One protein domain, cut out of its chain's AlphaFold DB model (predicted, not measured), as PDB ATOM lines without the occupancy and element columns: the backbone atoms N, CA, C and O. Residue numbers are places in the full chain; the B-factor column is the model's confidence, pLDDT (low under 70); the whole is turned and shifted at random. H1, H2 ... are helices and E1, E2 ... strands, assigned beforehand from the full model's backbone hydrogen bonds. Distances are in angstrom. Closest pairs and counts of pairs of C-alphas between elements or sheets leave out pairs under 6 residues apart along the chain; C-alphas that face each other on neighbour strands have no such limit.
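What this domain is: This is residues 3 to 22 and 31 to 66 of the 88 residues of the protein "Transposase IS4 family protein" of mine drainage metagenome (UniProt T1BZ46). This domain has little regular structure: a two-stranded hairpin, E1 and E2, lies on one side, the short helix H1 lies on the far side, and loops from the unnamed residues 31 to 50 pass between them. The printed part has 56 residues, 19 of them in named elements, in the order E1, E2, H1; the class is mixed and the sheet E1 - E2 is antiparallel. It is compact, with a radius of gyration of the C-alphas of 11.0 A, and rounded, spanning 28 by 24 by 18 A.

Where its parts are: E2, residues 14 to 20, is 17.2 A long. E1, residues 3 to 7, begins at C-alpha 3 (164.239, 121.403, 104.198). H1, residues 51 to 57, ends at C-alpha 57 (155.487, 104.097, 103.394).

How they stand to each other: E1 and E2 form an antiparallel hairpin at 166 degrees, with N 4 and O 18 2.8 A apart, within hydrogen-bond range. E1 and H1 are apart. In H1 every O i to N i+4 pair is within hydrogen-bond range. Residues 40 to 41 pair with residues 62 to 63, parallel.

The domain as a whole: The C-alphas farthest apart, of Ala 22 and Tyr 60, are 30.6 A apart. Residues 23 to 30 are not printed; C-alphas 22 and 31 are 17.9 A apart across this cut. The link E1 to E2 is short. No printed residue is under 70 in pLDDT.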
ATOM      1  N   GLY A   3     165.654 121.674 104.447       84.88
ATOM      2  CA  GLY A   3     164.239 121.403 104.198       84.88
ATOM      3  C   GLY A   3     164.059 120.197 103.282       84.88
ATOM      4  O   GLY A   3     164.798 120.048 102.313       84.88
ATOM      5  N   HIS A   4     163.062 119.372 103.578       80.88
ATOM      6  CA  HIS A   4     162.565 118.291 102.735       80.88
ATOM      7  C   HIS A   4     161.143 118.645 102.304       80.88
ATOM      8  O   HIS A   4     160.344 119.068 103.140       80.88
ATOM      9  N   ILE A   5     160.832 118.503 101.017       82.19
ATOM     10  CA  ILE A   5     159.551 118.933 100.449       82.19
ATOM     11  C   ILE A   5     158.999 117.802  99.582       82.19
ATOM     12  O   ILE A   5     159.670 117.367  98.646       82.19
ATOM     13  N   GLY A   6     157.788 117.344  99.890       82.88
ATOM     14  CA  GLY A   6     157.007 116.451  99.045       82.88
ATOM     15  C   GLY A   6     156.093 117.271  98.146       82.88
ATOM     16  O   GLY A   6     155.320 118.111  98.618       82.88
ATOM     17  N   VAL A   7     156.221 117.059  96.838       79.31
ATOM     18  CA  VAL A   7     155.479 117.801  95.818       79.31
ATOM     19  C   VAL A   7     154.706 116.818  94.956       79.31
ATOM     20  O   VAL A   7     155.285 115.901  94.368       79.31
ATOM     21  N   ASP A   8     153.402 117.057  94.831       80.94
ATOM     22  CA  ASP A   8     152.584 116.373  93.852       80.94
ATOM     23  C   ASP A   8     152.967 116.884  92.476       80.94
ATOM     24  O   ASP A   8     153.040 118.074  92.179       80.94
ATOM     25  N   SER A   9     153.220 115.951  91.597       71.44
ATOM     26  CA  SER A   9     153.839 116.285  90.336       71.44
ATOM     27  C   SER A   9     152.904 116.785  89.247       71.44
ATOM     28  O   SER A   9     153.381 117.351  88.263       71.44
ATOM     29  N   GLN A  10     151.607 116.518  89.362       70.81
ATOM     30  CA  GLN A  10     150.632 116.880  88.344       70.81
ATOM     31  C   GLN A  10     150.108 118.268  88.654       70.81
ATOM     32  O   GLN A  10     150.154 119.164  87.818       70.81
ATOM     33  N   THR A  11     149.680 118.440  89.899       82.25
ATOM     34  CA  THR A  11     149.124 119.678  90.432       82.25
ATOM     35  C   THR A  11     150.207 120.677  90.830       82.25
ATOM     36  O   THR A  11     149.909 121.858  90.976       82.25
ATOM     37  N   LYS A  12     151.463 120.223  90.988       80.00
ATOM     38  CA  LYS A  12     152.591 120.998  91.540       80.00
ATOM     39  C   LYS A  12     152.365 121.460  92.979       80.00
ATOM     40  O   LYS A  12     153.087 122.333  93.459       80.00
ATOM     41  N   LEU A  13     151.378 120.889  93.669       84.94
ATOM     42  CA  LEU A  13     151.063 121.254  95.040       84.94
ATOM     43  C   LEU A  13     152.046 120.603  96.003       84.94
ATOM     44  O   LEU A  13     152.361 119.419  95.909       84.94
ATOM     45  N   ILE A  14     152.506 121.394  96.961       82.62
ATOM     46  CA  ILE A  14     153.285 120.890  98.083       82.62
ATOM     47  C   ILE A  14     152.314 120.193  99.034       82.62
ATOM     48  O   ILE A  14     151.360 120.816  99.498       82.62
ATOM     49  N   HIS A  15     152.560 118.919  99.331       81.44
ATOM     50  CA  HIS A  15     151.741 118.151 100.275       81.44
ATOM     51  C   HIS A  15     152.467 117.862 101.593       81.44
ATOM     52  O   HIS A  15     151.816 117.570 102.593       81.44
ATOM     53  N   SER A  16     153.797 117.991 101.633       79.50
ATOM     54  CA  SER A  16     154.577 117.841 102.862       79.50
ATOM     55  C   SER A  16     155.809 118.744 102.871       79.50
ATOM     56  O   SER A  16     156.465 118.952 101.851       79.50
ATOM     57  N   VAL A  17     156.122 119.303 104.041       84.56
ATOM     58  CA  VAL A  17     157.332 120.098 104.285       84.56
ATOM     59  C   VAL A  17     157.873 119.747 105.658       84.56
ATOM     60  O   VAL A  17     157.142 119.782 106.645       84.56
ATOM     61  N   ILE A  18     159.162 119.434 105.733       83.88
ATOM     62  CA  ILE A  18     159.850 119.115 106.985       83.88
ATOM     63  C   ILE A  18     161.159 119.883 107.014       83.88
ATOM     64  O   ILE A  18     161.959 119.785 106.086       83.88
ATOM     65  N   ALA A  19     161.412 120.611 108.096       86.88
ATOM     66  CA  ALA A  19     162.705 121.233 108.339       86.88
ATOM     67  C   ALA A  19     163.474 120.427 109.386       86.88
ATOM     68  O   ALA A  19     162.965 120.164 110.473       86.88
ATOM     69  N   THR A  20     164.712 120.054 109.068       85.19
ATOM     70  CA  THR A  20     165.614 119.369 109.997       85.19
ATOM     71  C   THR A  20     166.903 120.172 110.200       85.19
ATOM     72  O   THR A  20     167.268 121.050 109.401       85.19
ATOM     73  N   PRO A  21     167.632 119.933 111.300       90.44
ATOM     74  CA  PRO A  21     168.990 120.433 111.451       90.44
ATOM     75  C   PRO A  21     169.906 119.950 110.314       90.44
ATOM     76  O   PRO A  21     169.716 118.882 109.740       90.44
ATOM     77  N   ALA A  22     170.949 120.722 109.993       85.31
ATOM     78  CA  ALA A  22     171.818 120.416 108.847       85.31
ATOM     79  C   ALA A  22     172.608 119.099 108.994       85.31
ATOM     80  O   ALA A  22     173.017 118.522 107.991       85.31
ATOM     81  N   PRO A  31     160.023 108.926 105.811       83.25
ATOM     82  CA  PRO A  31     158.771 108.470 106.428       83.25
ATOM     83  C   PRO A  31     157.688 109.541 106.552       83.25
ATOM     84  O   PRO A  31     156.512 109.219 106.663       83.25
ATOM     85  N   TYR A  32     158.098 110.806 106.585       81.19
ATOM     86  CA  TYR A  32     157.223 111.957 106.781       81.19
ATOM     87  C   TYR A  32     156.852 112.635 105.453       81.19
ATOM     88  O   TYR A  32     155.938 113.457 105.415       81.19
ATOM     89  N   LEU A  33     157.582 112.319 104.377       81.19
ATOM     90  CA  LEU A  33     157.316 112.811 103.025       81.19
ATOM     91  C   LEU A  33     156.315 111.927 102.277       81.19
ATOM     92  O   LEU A  33     155.636 112.428 101.388       81.19
ATOM     93  N   LEU A  34     156.269 110.636 102.617       83.06
ATOM     94  CA  LEU A  34     155.435 109.623 101.977       83.06
ATOM     95  C   LEU A  34     154.183 109.337 102.817       83.06
ATOM     96  O   LEU A  34     154.262 109.168 104.034       83.06
ATOM     97  N   HIS A  35     153.038 109.245 102.153       80.50
ATOM     98  CA  HIS A  35     151.709 109.140 102.750       80.50
ATOM     99  C   HIS A  35     150.947 107.867 102.340       80.50
ATOM    100  O   HIS A  35     149.826 107.659 102.799       80.50
ATOM    101  N   GLY A  36     151.527 106.996 101.512       79.62
ATOM    102  CA  GLY A  36     150.987 105.673 101.172       79.62
ATOM    103  C   GLY A  36     150.200 105.617  99.874       79.62
ATOM    104  O   GLY A  36     149.963 104.525  99.358       79.62
ATOM    105  N   GLN A  37     149.815 106.770  99.336       78.69
ATOM    106  CA  GLN A  37     149.040 106.873  98.099       78.69
ATOM    107  C   GLN A  37     149.922 107.154  96.875       78.69
ATOM    108  O   GLN A  37     149.421 107.250  95.759       78.69
ATOM    109  N   GLU A  38     151.239 107.269  97.060       80.44
ATOM    110  CA  GLU A  38     152.167 107.533  95.973       80.44
ATOM    111  C   GLU A  38     152.303 106.321  95.046       80.44
ATOM    112  O   GLU A  38     152.556 105.194  95.473       80.44
ATOM    113  N   THR A  39     152.212 106.567  93.740       81.06
ATOM    114  CA  THR A  39     152.464 105.552  92.696       81.06
ATOM    115  C   THR A  39     153.898 105.568  92.170       81.06
ATOM    116  O   THR A  39     154.348 104.630  91.507       81.06
ATOM    117  N   ARG A  40     154.649 106.633  92.450       82.44
ATOM    118  CA  ARG A  40     156.039 106.819  92.025       82.44
ATOM    119  C   ARG A  40     156.748 107.713  93.031       82.44
ATOM    120  O   ARG A  40     156.147 108.669  93.500       82.44
ATOM    121  N   VAL A  41     158.010 107.430  93.330       82.94
ATOM    122  CA  VAL A  41     158.838 108.226  94.245       82.94
ATOM    123  C   VAL A  41     160.144 108.576  93.543       82.94
ATOM    124  O   VAL A  41     160.830 107.691  93.041       82.94
ATOM    125  N   TRP A  42     160.491 109.864  93.520       81.75
ATOM    126  CA  TRP A  42     161.788 110.348  93.042       81.75
ATOM    127  C   TRP A  42     162.590 110.868  94.220       81.75
ATOM    128  O   TRP A  42     162.125 111.734  94.959       81.75
ATOM    129  N   GLY A  43     163.807 110.361  94.355       82.38
ATOM    130  CA  GLY A  43     164.769 110.809  95.351       82.38
ATOM    131  C   GLY A  43     166.118 111.092  94.706       82.38
ATOM    132  O   GLY A  43     166.479 110.504  93.683       82.38
ATOM    133  N   ASP A  44     166.887 111.987  95.315       81.81
ATOM    134  CA  ASP A  44     168.304 112.124  94.995       81.81
ATOM    135  C   ASP A  44     169.126 110.917  95.506       81.81
ATOM    136  O   ASP A  44     168.635 110.042  96.224       81.81
ATOM    137  N   GLY A  45     170.411 110.862  95.149       78.62
ATOM    138  CA  GLY A  45     171.278 109.740  95.517       78.62
ATOM    139  C   GLY A  45     171.532 109.543  97.017       78.62
ATOM    140  O   GLY A  45     171.999 108.472  97.404       78.62
ATOM    141  N   ALA A  46     171.233 110.509  97.883       77.88
ATOM    142  CA  ALA A  46     171.285 110.358  99.338       77.88
ATOM    143  C   ALA A  46     170.196 109.411  99.871       77.88
ATOM    144  O   ALA A  46     170.388 108.803 100.924       77.88
ATOM    145  N   TYR A  47     169.109 109.205  99.119       79.12
ATOM    146  CA  TYR A  47     168.065 108.226  99.437       79.12
ATOM    147  C   TYR A  47     168.370 106.817  98.902       79.12
ATOM    148  O   TYR A  47     167.610 105.880  99.146       79.12
ATOM    149  N   SER A  48     169.494 106.629  98.193       80.75
ATOM    150  CA  SER A  48     169.917 105.304  97.721       80.75
ATOM    151  C   SER A  48     170.012 104.313  98.887       80.75
ATOM    152  O   SER A  48     170.668 104.589  99.891       80.75
ATOM    153  N   GLY A  49     169.395 103.138  98.732       82.56
ATOM    154  CA  GLY A  49     169.357 102.096  99.766       82.56
ATOM    155  C   GLY A  49     168.194 102.220 100.756       82.56
ATOM    156  O   GLY A  49     168.108 101.415 101.674       82.56
ATOM    157  N   GLN A  50     167.286 103.182 100.568       85.69
ATOM    158  CA  GLN A  50     166.071 103.341 101.381       85.69
ATOM    159  C   GLN A  50     164.832 102.686 100.758       85.69
ATOM    160  O   GLN A  50     163.706 102.996 101.141       85.69
ATOM    161  N   THR A  51     165.016 101.764  99.813       84.12
ATOM    162  CA  THR A  51     163.915 101.110  99.094       84.12
ATOM    163  C   THR A  51     162.935 100.408 100.039       84.12
ATOM    164  O   THR A  51     161.733 100.448  99.796       84.12
ATOM    165  N   ASP A  52     163.400  99.831 101.149       86.62
ATOM    166  CA  ASP A  52     162.509  99.203 102.135       86.62
ATOM    167  C   ASP A  52     161.653 100.231 102.889       86.62
ATOM    168  O   ASP A  52     160.475  99.989 103.149       86.62
ATOM    169  N   VAL A  53     162.209 101.412 103.180       86.19
ATOM    170  CA  VAL A  53     161.466 102.526 103.786       86.19
ATOM    171  C   VAL A  53     160.444 103.075 102.795       86.19
ATOM    172  O   VAL A  53     159.285 103.262 103.157       86.19
ATOM    173  N   ILE A  54     160.838 103.257 101.531       84.81
ATOM    174  CA  ILE A  54     159.933 103.698 100.464       84.81
ATOM    175  C   ILE A  54     158.790 102.696 100.301       84.81
ATOM    176  O   ILE A  54     157.637 103.097 100.337       84.81
ATOM    177  N   ARG A  55     159.068 101.391 100.227       86.06
ATOM    178  CA  ARG A  55     158.026 100.355 100.117       86.06
ATOM    179  C   ARG A  55     157.113 100.288 101.333       86.06
ATOM    180  O   ARG A  55     155.928 100.020 101.184       86.06
ATOM    181  N   LYS A  56     157.641 100.518 102.537       88.12
ATOM    182  CA  LYS A  56     156.832 100.531 103.761       88.12
ATOM    183  C   LYS A  56     155.841 101.695 103.770       88.12
ATOM    184  O   LYS A  56     154.708 101.516 104.203       88.12
ATOM    185  N   HIS A  57     156.281 102.871 103.329       83.81
ATOM    186  CA  HIS A  57     155.487 104.097 103.394       83.81
ATOM    187  C   HIS A  57     154.720 104.412 102.109       83.81
ATOM    188  O   HIS A  57     153.784 105.188 102.173       83.81
ATOM    189  N   ALA A  58     155.088 103.812 100.980       86.12
ATOM    190  CA  ALA A  58     154.460 103.951  99.672       86.12
ATOM    191  C   ALA A  58     154.513 102.592  98.937       86.12
ATOM    192  O   ALA A  58     155.318 102.392  98.022       86.12
ATOM    193  N   PRO A  59     153.688 101.610  99.345       84.75
ATOM    194  CA  PRO A  59     153.777 100.228  98.856       84.75
ATOM    195  C   PRO A  59     153.460 100.081  97.367       84.75
ATOM    196  O   PRO A  59     153.925  99.140  96.724       84.75
ATOM    197  N   TYR A  60     152.693 101.016  96.811       84.50
ATOM    198  CA  TYR A  60     152.331 101.046  95.396       84.50
ATOM    199  C   TYR A  60     153.300 101.884  94.553       84.50
ATOM    200  O   TYR A  60     153.125 101.978  93.336       84.50
ATOM    201  N   ALA A  61     154.330 102.473  95.173       83.44
ATOM    202  CA  ALA A  61     155.256 103.345  94.478       83.44
ATOM    203  C   ALA A  61     156.367 102.589  93.750       83.44
ATOM    204  O   ALA A  61     157.046 101.721  94.301       83.44
ATOM    205  N   GLN A  62     156.628 103.005  92.512       84.38
ATOM    206  CA  GLN A  62     157.880 102.698  91.827       84.38
ATOM    207  C   GLN A  62     158.994 103.635  92.316       84.38
ATOM    208  O   GLN A  62     158.825 104.855  92.325       84.38
ATOM    209  N   ASP A  63     160.130 103.057  92.710       84.38
ATOM    210  CA  ASP A  63     161.309 103.775  93.205       84.38
ATOM    211  C   ASP A  63     162.185 104.253  92.032       84.38
ATOM    212  O   ASP A  63     162.762 103.445  91.303       84.38
ATOM    213  N   PHE A  64     162.273 105.573  91.852       83.00
ATOM    214  CA  PHE A  64     163.127 106.257  90.874       83.00
ATOM    215  C   PHE A  64     164.272 107.022  91.550       83.00
ATOM    216  O   PHE A  64     164.737 108.048  91.045       83.00
ATOM    217  N   THR A  65     164.729 106.557  92.714       84.19
ATOM    218  CA  THR A  65     165.872 107.155  93.402       84.19
ATOM    219  C   THR A  65     167.119 107.098  92.524       84.19
ATOM    220  O   THR A  65     167.514 106.039  92.034       84.19
ATOM    221  N   HIS A  66     167.770 108.244  92.329       82.31
ATOM    222  CA  HIS A  66     168.982 108.318  91.523       82.31
ATOM    223  C   HIS A  66     170.083 107.428  92.108       82.31
ATOM    224  O   HIS A  66     170.509 107.598  93.250       82.31
TER     225      HIS A  66